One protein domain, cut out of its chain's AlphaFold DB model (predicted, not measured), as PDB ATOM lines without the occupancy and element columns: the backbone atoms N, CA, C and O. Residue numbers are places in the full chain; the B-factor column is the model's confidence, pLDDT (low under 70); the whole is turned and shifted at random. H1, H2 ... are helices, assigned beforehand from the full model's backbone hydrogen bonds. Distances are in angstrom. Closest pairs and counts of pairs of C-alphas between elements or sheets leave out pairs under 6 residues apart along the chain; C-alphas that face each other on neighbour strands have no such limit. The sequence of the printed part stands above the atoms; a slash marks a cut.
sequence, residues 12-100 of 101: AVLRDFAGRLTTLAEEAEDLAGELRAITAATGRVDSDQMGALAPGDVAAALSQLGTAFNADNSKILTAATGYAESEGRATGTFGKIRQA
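Overview. This is residues 12 to 100 of the 101 residues of an uncharacterized protein of Plantactinospora sp. CNZ320 (UniProt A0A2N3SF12). Two long helices, H1 and H3, lie side by side and run opposite ways, with a short turn of chain holding the four-residue helix H2 at one end. H3 is the longer, and its far part, with residues 82 to 100 standing free, sticks out past the beginning of H1 as a single helical arm. The printed part has 89 residues with three named helices, in the order H1, H2, H3, and no named strand; its class is all helix. The whole is an extended rod with a radius of gyration of the C-alphas of 22.5 A, spanning 82 by 14 by 13 A.

Along the chain. H1 holds residues 12 to 42 and is 45.3 A long from first to last C-alpha, beginning with C-alpha 12 at (16.807, 15.234, 88.549). H2 holds residues 49 to 52. H3 holds residues 55 to 98 and is 64.5 A long, from C-alpha 55 at (17.431, 17.401, 126.488) to C-alpha 98 at (4.994, 15.367, 63.203).

Arrangement. H1 and H3 touch, with 47 pairs of C-alphas within 8 A. Their closest C-alphas are those of Ala 25 and Gly 66, 4.0 A apart. They run opposite ways at a shallow tilt of 13 degrees. H1 and H2 are only just apart, with their closest C-alphas 8.3 A from each other. H2 and H3 meet only through their link. In H1 every O i to N i+4 pair is within hydrogen-bond range; in H3 39 of 40 are, and H2 is too short for such a pair.

Size, cuts and confidence. The C-alphas of Ser 47 and Ala 100, the two farthest apart, are 82.1 A from each other. Without residues 82 to 100 the body spans 53 by 13 by 13 A. The printed part has no cut. The link from H1 to H2 is short and that from H2 to H3 is tight. The mean pLDDT of the printed part is 70.1, and residues 39 to 56 and 86 to 100 are under 70.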
ATOM      1  N   ALA A  12      15.650  15.839  87.893       75.31
ATOM      2  CA  ALA A  12      16.807  15.234  88.549       75.31
ATOM      3  C   ALA A  12      17.249  16.063  89.762       75.31
ATOM      4  O   ALA A  12      17.504  15.488  90.820       75.31
ATOM      5  N   VAL A  13      17.234  17.395  89.654       78.75
ATOM      6  CA  VAL A  13      17.516  18.301  90.784       78.75
ATOM      7  C   VAL A  13      16.483  18.138  91.902       78.75
ATOM      8  O   VAL A  13      16.852  18.081  93.075       78.75
ATOM      9  N   LEU A  14      15.196  17.999  91.567       75.12
ATOM     10  CA  LEU A  14      14.151  17.748  92.571       75.12
ATOM     11  C   LEU A  14      14.354  16.411  93.300       75.12
ATOM     12  O   LEU A  14      14.149  16.334  94.511       75.12
ATOM     13  N   ARG A  15      14.776  15.364  92.582       76.06
ATOM     14  CA  ARG A  15      15.064  14.045  93.167       76.06
ATOM     15  C   ARG A  15      16.319  14.049  94.038       76.06
ATOM     16  O   ARG A  15      16.306  13.426  95.096       76.06
ATOM     17  N   ASP A  16      17.367  14.757  93.629       82.69
ATOM     18  CA  ASP A  16      18.573  14.938  94.445       82.69
ATOM     19  C   ASP A  16      18.245  15.670  95.754       82.69
ATOM     20  O   ASP A  16      18.601  15.224  96.846       82.69
ATOM     21  N   PHE A  17      17.465  16.750  95.661       78.38
ATOM     22  CA  PHE A  17      17.039  17.509  96.830       78.38
ATOM     23  C   PHE A  17      16.162  16.680  97.786       78.38
ATOM     24  O   PHE A  17      16.373  16.718  98.998       78.38
ATOM     25  N   ALA A  18      15.246  15.870  97.252       78.00
ATOM     26  CA  ALA A  18      14.463  14.888  98.009       78.00
ATOM     27  C   ALA A  18      15.345  13.869  98.763       78.00
ATOM     28  O   ALA A  18      15.124  13.591  99.946       78.00
ATOM     29  N   GLY A  19      16.389  13.352  98.106       79.31
ATOM     30  CA  GLY A  19      17.368  12.462  98.737       79.31
ATOM     31  C   GLY A  19      18.077  13.130  99.917       79.31
ATOM     32  O   GLY A  19      18.120  12.573 101.011       79.31
ATOM     33  N   ARG A  20      18.537  14.372  99.736       87.81
ATOM     34  CA  ARG A  20      19.205  15.150 100.793       87.81
ATOM     35  C   ARG A  20      18.296  15.433 101.991       87.81
ATOM     36  O   ARG A  20      18.760  15.370 103.124       87.81
ATOM     37  N   LEU A  21      17.013  15.721 101.757       80.81
ATOM     38  CA  LEU A  21      16.031  15.894 102.836       80.81
ATOM     39  C   LEU A  21      15.803  14.602 103.626       80.81
ATOM     40  O   LEU A  21      15.608  14.666 104.835       80.81
ATOM     41  N   THR A  22      15.855  13.447 102.961       81.19
ATOM     42  CA  THR A  22      15.724  12.140 103.622       81.19
ATOM     43  C   THR A  22      16.898  11.900 104.569       81.19
ATOM     44  O   THR A  22      16.686  11.615 105.741       81.19
ATOM     45  N   THR A  23      18.129  12.121 104.100       88.06
ATOM     46  CA  THR A  23      19.333  11.979 104.934       88.06
ATOM     47  C   THR A  23      19.316  12.922 106.138       88.06
ATOM     48  O   THR A  23      19.592  12.500 107.254       88.06
ATOM     49  N   LEU A  24      18.912  14.183 105.948       83.12
ATOM     50  CA  LEU A  24      18.780  15.135 107.059       83.12
ATOM     51  C   LEU A  24      17.691  14.733 108.069       83.12
ATOM     52  O   LEU A  24      17.810  15.052 109.251       83.12
ATOM     53  N   ALA A  25      16.624  14.065 107.623       78.50
ATOM     54  CA  ALA A  25      15.589  13.553 108.514       78.50
ATOM     55  C   ALA A  25      16.117  12.410 109.392       78.50
ATOM     56  O   ALA A  25      15.881  12.423 110.599       78.50
ATOM     57  N   GLU A  26      16.865  11.477 108.801       85.31
ATOM     58  CA  GLU A  26      17.504  10.361 109.511       85.31
ATOM     59  C   GLU A  26      18.520  10.868 110.545       85.31
ATOM     60  O   GLU A  26      18.432  10.516 111.719       85.31
ATOM     61  N   GLU A  27      19.409  11.790 110.155       88.50
ATOM     62  CA  GLU A  27      20.394  12.396 111.066       88.50
ATOM     63  C   GLU A  27      19.733  13.117 112.256       88.50
ATOM     64  O   GLU A  27      20.220  13.051 113.389       88.50
ATOM     65  N   ALA A  28      18.608  13.804 112.024       79.00
ATOM     66  CA  ALA A  28      17.861  14.476 113.085       79.00
ATOM     67  C   ALA A  28      17.211  13.479 114.060       79.00
ATOM     68  O   ALA A  28      17.186  13.731 115.270       79.00
ATOM     69  N   GLU A  29      16.691  12.354 113.562       81.19
ATOM     70  CA  GLU A  29      16.119  11.299 114.402       81.19
ATOM     71  C   GLU A  29      17.187  10.565 115.220       81.19
ATOM     72  O   GLU A  29      16.984  10.358 116.423       81.19
ATOM     73  N   ASP A  30      18.334  10.253 114.619       86.56
ATOM     74  CA  ASP A  30      19.466   9.624 115.304       86.56
ATOM     75  C   ASP A  30      19.966  10.505 116.455       86.56
ATOM     76  O   ASP A  30      20.054  10.054 117.602       86.56
ATOM     77  N   LEU A  31      20.177  11.801 116.195       83.44
ATOM     78  CA  LEU A  31      20.605  12.754 117.221       83.44
ATOM     79  C   LEU A  31      19.562  12.911 118.341       83.44
ATOM     80  O   LEU A  31      19.913  13.020 119.520       83.44
ATOM     81  N   ALA A  32      18.268  12.890 118.007       78.75
ATOM     82  CA  ALA A  32      17.201  12.886 119.007       78.75
ATOM     83  C   ALA A  32      17.245  11.622 119.884       78.75
ATOM     84  O   ALA A  32      17.013  11.698 121.096       78.75
ATOM     85  N   GLY A  33      17.545  10.466 119.289       78.75
ATOM     86  CA  GLY A  33      17.737   9.198 119.989       78.75
ATOM     87  C   GLY A  33      18.917   9.241 120.960       78.75
ATOM     88  O   GLY A  33      18.758   8.900 122.136       78.75
ATOM     89  N   GLU A  34      20.070   9.733 120.505       82.44
ATOM     90  CA  GLU A  34      21.272   9.899 121.329       82.44
ATOM     91  C   GLU A  34      21.025  10.833 122.518       82.44
ATOM     92  O   GLU A  34      21.350  10.495 123.659       82.44
ATOM     93  N   LEU A  35      20.368  11.975 122.291       74.62
ATOM     94  CA  LEU A  35      20.027  12.918 123.358       74.62
ATOM     95  C   LEU A  35      19.086  12.305 124.399       74.62
ATOM     96  O   LEU A  35      19.285  12.506 125.602       74.62
ATOM     97  N   ARG A  36      18.090  11.516 123.979       74.81
ATOM     98  CA  ARG A  36      17.216  10.780 124.911       74.81
ATOM     99  C   ARG A  36      18.001   9.759 125.730       74.81
ATOM    100  O   ARG A  36      17.773   9.655 126.933       74.81
ATOM    101  N   ALA A  37      18.934   9.038 125.107       77.38
ATOM    102  CA  ALA A  37      19.775   8.060 125.791       77.38
ATOM    103  C   ALA A  37      20.699   8.723 126.826       77.38
ATOM    104  O   ALA A  37      20.780   8.255 127.962       77.38
ATOM    105  N   ILE A  38      21.327   9.849 126.473       73.12
ATOM    106  CA  ILE A  38      22.136  10.652 127.401       73.12
ATOM    107  C   ILE A  38      21.267  11.136 128.561       73.12
ATOM    108  O   ILE A  38      21.633  10.930 129.713       73.12
ATOM    109  N   THR A  39      20.079  11.678 128.280       69.31
ATOM    110  CA  THR A  39      19.126  12.119 129.314       69.31
ATOM    111  C   THR A  39      18.771  10.993 130.280       69.31
ATOM    112  O   THR A  39      18.746  11.201 131.490       69.31
ATOM    113  N   ALA A  40      18.515   9.789 129.765       69.19
ATOM    114  CA  ALA A  40      18.207   8.624 130.587       69.19
ATOM    115  C   ALA A  40      19.405   8.186 131.449       69.19
ATOM    116  O   ALA A  40      19.215   7.758 132.586       69.19
ATOM    117  N   ALA A  41      20.631   8.320 130.935       69.62
ATOM    118  CA  ALA A  41      21.857   7.965 131.646       69.62
ATOM    119  C   ALA A  41      22.282   9.011 132.695       69.62
ATOM    120  O   ALA A  41      22.824   8.645 133.738       69.62
ATOM    121  N   THR A  42      22.043  10.302 132.441       65.69
ATOM    122  CA  THR A  42      22.484  11.418 133.300       65.69
ATOM    123  C   THR A  42      21.364  12.018 134.151       65.69
ATOM    124  O   THR A  42      21.618  12.901 134.969       65.69
ATOM    125  N   GLY A  43      20.121  11.570 133.962       54.66
ATOM    126  CA  GLY A  43      18.911  12.129 134.555       54.66
ATOM    127  C   GLY A  43      18.789  11.939 136.067       54.66
ATOM    128  O   GLY A  43      17.965  11.162 136.540       54.66
ATOM    129  N   ARG A  44      19.520  12.738 136.847       54.78
ATOM    130  CA  ARG A  44      18.900  13.405 137.997       54.78
ATOM    131  C   ARG A  44      18.347  14.730 137.497       54.78
ATOM    132  O   ARG A  44      19.108  15.640 137.186       54.78
ATOM    133  N   VAL A  45      17.021  14.814 137.445       53.59
ATOM    134  CA  VAL A  45      16.248  16.015 137.074       53.59
ATOM    135  C   VAL A  45      16.598  17.218 137.972       53.59
ATOM    136  O   VAL A  45      16.414  18.363 137.576       53.59
ATOM    137  N   ASP A  46      17.197  16.955 139.136       52.84
ATOM    138  CA  ASP A  46      17.383  17.930 140.210       52.84
ATOM    139  C   ASP A  46      18.808  18.509 140.293       52.84
ATOM    140  O   ASP A  46      19.055  19.378 141.127       52.84
ATOM    141  N   SER A  47      19.771  17.995 139.514       49.69
ATOM    142  CA  SER A  47      21.193  18.211 139.829       49.69
ATOM    143  C   SER A  47      21.799  19.453 139.176       49.69
ATOM    144  O   SER A  47      22.429  20.242 139.873       49.69
ATOM    145  N   ASP A  48      21.636  19.674 137.868       57.28
ATOM    146  CA  ASP A  48      22.504  20.626 137.153       57.28
ATOM    147  C   ASP A  48      21.732  21.435 136.089       57.28
ATOM    148  O   ASP A  48      20.663  21.028 135.634       57.28
ATOM    149  N   GLN A  49      22.301  22.555 135.617       53.38
ATOM    150  CA  GLN A  49      21.750  23.388 134.526       53.38
ATOM    151  C   GLN A  49      21.436  22.596 133.234       53.38
ATOM    152  O   GLN A  49      20.596  23.026 132.448       53.38
ATOM    153  N   MET A  50      22.045  21.416 133.034       50.31
ATOM    154  CA  MET A  50      21.686  20.473 131.961       50.31
ATOM    155  C   MET A  50      20.292  19.847 132.125       50.31
ATOM    156  O   MET A  50      19.632  19.587 131.126       50.31
ATOM    157  N   GLY A  51      19.820  19.627 133.357       52.38
ATOM    158  CA  GLY A  51      18.443  19.198 133.624       52.38
ATOM    159  C   GLY A  51      17.424  20.299 133.313       52.38
ATOM    160  O   GLY A  51      16.324  20.008 132.854       52.38
ATOM    161  N   ALA A  52      17.820  21.569 133.475       51.12
ATOM    162  CA  ALA A  52      17.004  22.738 133.135       51.12
ATOM    163  C   ALA A  52      16.946  23.031 131.623       51.12
ATOM    164  O   ALA A  52      15.969  23.604 131.153       51.12
ATOM    165  N   LEU A  53      17.963  22.614 130.859       56.03
ATOM    166  CA  LEU A  53      17.981  22.652 129.388       56.03
ATOM    167  C   LEU A  53      17.202  21.497 128.735       56.03
ATOM    168  O   LEU A  53      17.245  21.379 127.514       56.03
ATOM    169  N   ALA A  54      16.528  20.664 129.544       60.16
ATOM    170  CA  ALA A  54      15.653  19.561 129.155       60.16
ATOM    171  C   ALA A  54      16.035  18.942 127.798       60.16
ATOM    172  O   ALA A  54      15.381  19.203 126.790       60.16
ATOM    173  N   PRO A  55      17.074  18.095 127.727       61.16
ATOM    174  CA  PRO A  55      17.431  17.401 126.488       61.16
ATOM    175  C   PRO A  55      16.269  16.597 125.857       61.16
ATOM    176  O   PRO A  55      16.310  16.296 124.666       61.16
ATOM    177  N   GLY A  56      15.179  16.347 126.598       62.62
ATOM    178  CA  GLY A  56      13.892  15.900 126.053       62.62
ATOM    179  C   GLY A  56      13.198  16.901 125.111       62.62
ATOM    180  O   GLY A  56      12.669  16.474 124.087       62.62
ATOM    181  N   ASP A  57      13.247  18.204 125.394       71.69
ATOM    182  CA  ASP A  57      12.681  19.261 124.544       71.69
ATOM    183  C   ASP A  57      13.487  19.418 123.251       71.69
ATOM    184  O   ASP A  57      12.919  19.540 122.166       71.69
ATOM    185  N   VAL A  58      14.819  19.323 123.340       72.25
ATOM    186  CA  VAL A  58      15.704  19.336 122.164       72.25
ATOM    187  C   VAL A  58      15.487  18.086 121.306       72.25
ATOM    188  O   VAL A  58      15.337  18.191 120.089       72.25
ATOM    189  N   ALA A  59      15.386  16.904 121.919       73.56
ATOM    190  CA  ALA A  59      15.071  15.673 121.198       73.56
ATOM    191  C   ALA A  59      13.668  15.702 120.563       73.56
ATOM    192  O   ALA A  59      13.456  15.148 119.484       73.56
ATOM    193  N   ALA A  60      12.691  16.342 121.210       78.06
ATOM    194  CA  ALA A  60      11.364  16.540 120.638       78.06
ATOM    195  C   ALA A  60      11.405  17.487 119.429       78.06
ATOM    196  O   ALA A  60      10.815  17.171 118.396       78.06
ATOM    197  N   ALA A  61      12.141  18.598 119.522       82.12
ATOM    198  CA  ALA A  61      12.318  19.539 118.417       82.12
ATOM    199  C   ALA A  61      13.014  18.890 117.207       82.12
ATOM    200  O   ALA A  61      12.573  19.073 116.074       82.12
ATOM    201  N   LEU A  62      14.048  18.076 117.435       81.50
ATOM    202  CA  LEU A  62      14.731  17.325 116.374       81.50
ATOM    203  C   LEU A  62      13.810  16.291 115.706       81.50
ATOM    204  O   LEU A  62      13.776  16.190 114.483       81.50
ATOM    205  N   SER A  63      12.986  15.590 116.485       78.81
ATOM    206  CA  SER A  63      11.994  14.653 115.942       78.81
ATOM    207  C   SER A  63      10.904  15.361 115.117       78.81
ATOM    208  O   SER A  63      10.484  14.865 114.068       78.81
ATOM    209  N   GLN A  64      10.476  16.557 115.537       86.06
ATOM    210  CA  GLN A  64       9.570  17.401 114.747       86.06
ATOM    211  C   GLN A  64      10.222  17.871 113.444       86.06
ATOM    212  O   GLN A  64       9.559  17.894 112.406       86.06
ATOM    213  N   LEU A  65      11.514  18.203 113.477       81.12
ATOM    214  CA  LEU A  65      12.273  18.597 112.294       81.12
ATOM    215  C   LEU A  65      12.384  17.448 111.281       81.12
ATOM    216  O   LEU A  65      12.092  17.656 110.105       81.12
ATOM    217  N   GLY A  66      12.703  16.229 111.732       79.62
ATOM    218  CA  GLY A  66      12.713  15.041 110.868       79.62
ATOM    219  C   GLY A  66      11.347  14.775 110.222       79.62
ATOM    220  O   GLY A  66      11.244  14.545 109.015       79.62
ATOM    221  N   THR A  67      10.265  14.937 110.991       85.56
ATOM    222  CA  THR A  67       8.892  14.841 110.464       85.56
ATOM    223  C   THR A  67       8.615  15.895 109.386       85.56
ATOM    224  O   THR A  67       8.015  15.587 108.353       85.56
ATOM    225  N   ALA A  68       9.058  17.138 109.599       81.25
ATOM    226  CA  ALA A  68       8.889  18.223 108.638       81.25
ATOM    227  C   ALA A  68       9.663  17.963 107.335       81.25
ATOM    228  O   ALA A  68       9.093  18.113 106.253       81.25
ATOM    229  N   PHE A  69      10.910  17.488 107.423       80.75
ATOM    230  CA  PHE A  69      11.697  17.112 106.246       80.75
ATOM    231  C   PHE A  69      11.038  15.990 105.441       80.75
ATOM    232  O   PHE A  69      10.949  16.095 104.218       80.75
ATOM    233  N   ASN A  70      10.485  14.969 106.099       79.94
ATOM    234  CA  ASN A  70       9.741  13.903 105.421       79.94
ATOM    235  C   ASN A  70       8.467  14.410 104.723       79.94
ATOM    236  O   ASN A  70       8.145  13.994 103.602       79.94
ATOM    237  N   ALA A  71       7.745  15.335 105.359       82.38
ATOM    238  CA  ALA A  71       6.561  15.950 104.767       82.38
ATOM    239  C   ALA A  71       6.910  16.789 103.528       82.38
ATOM    240  O   ALA A  71       6.218  16.706 102.511       82.38
ATOM    241  N   ASP A  72       7.986  17.572 103.583       82.44
ATOM    242  CA  ASP A  72       8.434  18.382 102.450       82.44
ATOM    243  C   ASP A  72       9.003  17.520 101.320       82.44
ATOM    244  O   ASP A  72       8.666  17.742 100.154       82.44
ATOM    245  N   ASN A  73       9.743  16.463 101.654       78.94
ATOM    246  CA  ASN A  73      10.208  15.462 100.699       78.94
ATOM    247  C   ASN A  73       9.037  14.841  99.911       78.94
ATOM    248  O   ASN A  73       9.047  14.796  98.680       78.94
ATOM    249  N   SER A  74       7.961  14.463 100.604       79.00
ATOM    250  CA  SER A  74       6.756  13.905  99.972       79.00
ATOM    251  C   SER A  74       6.106  14.876  98.974       79.00
ATOM    252  O   SER A  74       5.663  14.466  97.895       79.00
ATOM    253  N   LYS A  75       6.076  16.178  99.290       83.31
ATOM    254  CA  LYS A  75       5.562  17.215  98.377       83.31
ATOM    255  C   LYS A  75       6.457  17.368  97.147       83.31
ATOM    256  O   LYS A  75       5.941  17.457  96.035       83.31
ATOM    257  N   ILE A  76       7.779  17.357  97.332       79.25
ATOM    258  CA  ILE A  76       8.760  17.477  96.243       79.25
ATOM    259  C   ILE A  76       8.672  16.280  95.296       79.25
ATOM    260  O   ILE A  76       8.624  16.469  94.082       79.25
ATOM    261  N   LEU A  77       8.569  15.059  95.823       80.00
ATOM    262  CA  LEU A  77       8.401  13.850  95.009       80.00
ATOM    263  C   LEU A  77       7.077  13.849  94.236       80.00
ATOM    264  O   LEU A  77       7.037  13.460  93.064       80.00
ATOM    265  N   THR A  78       6.002  14.334  94.861       83.50
ATOM    266  CA  THR A  78       4.704  14.508  94.195       83.50
ATOM    267  C   THR A  78       4.813  15.512  93.047       83.50
ATOM    268  O   THR A  78       4.359  15.233  91.937       83.50
ATOM    269  N   ALA A  79       5.475  16.650  93.276       75.69
ATOM    270  CA  ALA A  79       5.709  17.659  92.246       75.69
ATOM    271  C   ALA A  79       6.572  17.110  91.098       75.69
ATOM    272  O   ALA A  79       6.192  17.229  89.935       75.69
ATOM    273  N   ALA A  80       7.683  16.438  91.412       76.25
ATOM    274  CA  ALA A  80       8.575  15.819  90.435       76.25
ATOM    275  C   ALA A  80       7.846  14.799  89.542       76.25
ATOM    276  O   ALA A  80       8.073  14.753  88.333       76.25
ATOM    277  N   THR A  81       6.933  14.015  90.121       79.38
ATOM    278  CA  THR A  81       6.086  13.072  89.373       79.38
ATOM    279  C   THR A  81       5.130  13.809  88.435       79.38
ATOM    280  O   THR A  81       5.041  13.465  87.257       79.38
ATOM    281  N   GLY A  82       4.469  14.867  88.917       79.62
ATOM    282  CA  GLY A  82       3.574  15.686  88.097       79.62
ATOM    283  C   GLY A  82       4.278  16.354  86.910       79.62
ATOM    284  O   GLY A  82       3.738  16.368  85.802       79.62
ATOM    285  N   TYR A  83       5.502  16.852  87.108       75.69
ATOM    286  CA  TYR A  83       6.306  17.424  86.026       75.69
ATOM    287  C   TYR A  83       6.738  16.371  85.002       75.69
ATOM    288  O   TYR A  83       6.545  16.593  83.807       75.69
ATOM    289  N   ALA A  84       7.209  15.200  85.444       73.06
ATOM    290  CA  ALA A  84       7.586  14.108  84.545       73.06
ATOM    291  C   ALA A  84       6.404  13.614  83.682       73.06
ATOM    292  O   ALA A  84       6.564  13.336  82.493       73.06
ATOM    293  N   GLU A  85       5.194  13.543  84.246       74.81
ATOM    294  CA  GLU A  85       3.989  13.215  83.473       74.81
ATOM    295  C   GLU A  85       3.623  14.304  82.456       74.81
ATOM    296  O   GLU A  85       3.217  13.991  81.334       74.81
ATOM    297  N   SER A  86       3.751  15.579  82.835       66.94
ATOM    298  CA  SER A  86       3.486  16.717  81.948       66.94
ATOM    299  C   SER A  86       4.454  16.738  80.760       66.94
ATOM    300  O   SER A  86       4.027  16.867  79.611       66.94
ATOM    301  N   GLU A  87       5.742  16.512  81.015       62.56
ATOM    302  CA  GLU A  87       6.786  16.441  79.991       62.56
ATOM    303  C   GLU A  87       6.569  15.249  79.036       62.56
ATOM    304  O   GLU A  87       6.633  15.393  77.809       62.56
ATOM    305  N   GLY A  88       6.189  14.084  79.577       58.75
ATOM    306  CA  GLY A  88       5.799  12.911  78.789       58.75
ATOM    307  C   GLY A  88       4.563  13.147  77.905       58.75
ATOM    308  O   GLY A  88       4.485  12.654  76.775       58.75
ATOM    309  N   ARG A  89       3.592  13.945  78.369       57.41
ATOM    310  CA  ARG A  89       2.417  14.333  77.564       57.41
ATOM    311  C   ARG A  89       2.755  15.380  76.503       57.41
ATOM    312  O   ARG A  89       2.228  15.294  75.391       57.41
ATOM    313  N   ALA A  90       3.630  16.340  76.804       54.59
ATOM    314  CA  ALA A  90       4.076  17.354  75.849       54.59
ATOM    315  C   ALA A  90       4.841  16.710  74.679       54.59
ATOM    316  O   ALA A  90       4.485  16.914  73.514       54.59
ATOM    317  N   THR A  91       5.804  15.835  74.974       51.88
ATOM    318  CA  THR A  91       6.531  15.054  73.956       51.88
ATOM    319  C   THR A  91       5.602  14.135  73.151       51.88
ATOM    320  O   THR A  91       5.695  14.086  71.921       51.88
ATOM    321  N   GLY A  92       4.629  13.482  73.798       41.41
ATOM    322  CA  GLY A  92       3.621  12.649  73.129       41.41
ATOM    323  C   GLY A  92       2.633  13.412  72.231       41.41
ATOM    324  O   GLY A  92       2.108  12.837  71.273       41.41
ATOM    325  N   THR A  93       2.387  14.699  72.492       45.91
ATOM    326  CA  THR A  93       1.479  15.538  71.687       45.91
ATOM    327  C   THR A  93       2.193  16.111  70.459       45.91
ATOM    328  O   THR A  93       1.659  16.033  69.352       45.91
ATOM    329  N   PHE A  94       3.440  16.577  70.599       43.03
ATOM    330  CA  PHE A  94       4.252  17.025  69.456       43.03
ATOM    331  C   PHE A  94       4.693  15.870  68.539       43.03
ATOM    332  O   PHE A  94       4.744  16.040  67.319       43.03
ATOM    333  N   GLY A  95       4.940  14.674  69.089       37.91
ATOM    334  CA  GLY A  95       5.270  13.482  68.299       37.91
ATOM    335  C   GLY A  95       4.149  13.040  67.349       37.91
ATOM    336  O   GLY A  95       4.426  12.578  66.244       37.91
ATOM    337  N   LYS A  96       2.883  13.248  67.733       41.41
ATOM    338  CA  LYS A  96       1.722  12.927  66.884       41.41
ATOM    339  C   LYS A  96       1.496  13.949  65.773       41.41
ATOM    340  O   LYS A  96       1.090  13.565  64.683       41.41
ATOM    341  N   ILE A  97       1.802  15.226  66.011       47.41
ATOM    342  CA  ILE A  97       1.673  16.274  64.986       47.41
ATOM    343  C   ILE A  97       2.720  16.077  63.876       47.41
ATOM    344  O   ILE A  97       2.407  16.270  62.708       47.41
ATOM    345  N   ARG A  98       3.932  15.605  64.202       40.69
ATOM    346  CA  ARG A  98       4.994  15.367  63.203       40.69
ATOM    347  C   ARG A  98       4.790  14.118  62.333       40.69
ATOM    348  O   ARG A  98       5.440  14.009  61.305       40.69
ATOM    349  N   GLN A  99       3.931  13.179  62.738       39.56
ATOM    350  CA  GLN A  99       3.568  12.005  61.925       39.56
ATOM    351  C   GLN A  99       2.304  12.217  61.072       39.56
ATOM    352  O   GLN A  99       1.944  11.334  60.300       39.56
ATOM    353  N   ALA A 100       1.624  13.357  61.221       46.50
ATOM    354  CA  ALA A 100       0.391  13.686  60.504       46.50
ATOM    355  C   ALA A 100       0.578  14.754  59.403       46.50
ATOM    356  O   ALA A 100      -0.414  15.207  58.831       46.50
TER     357      ALA A 100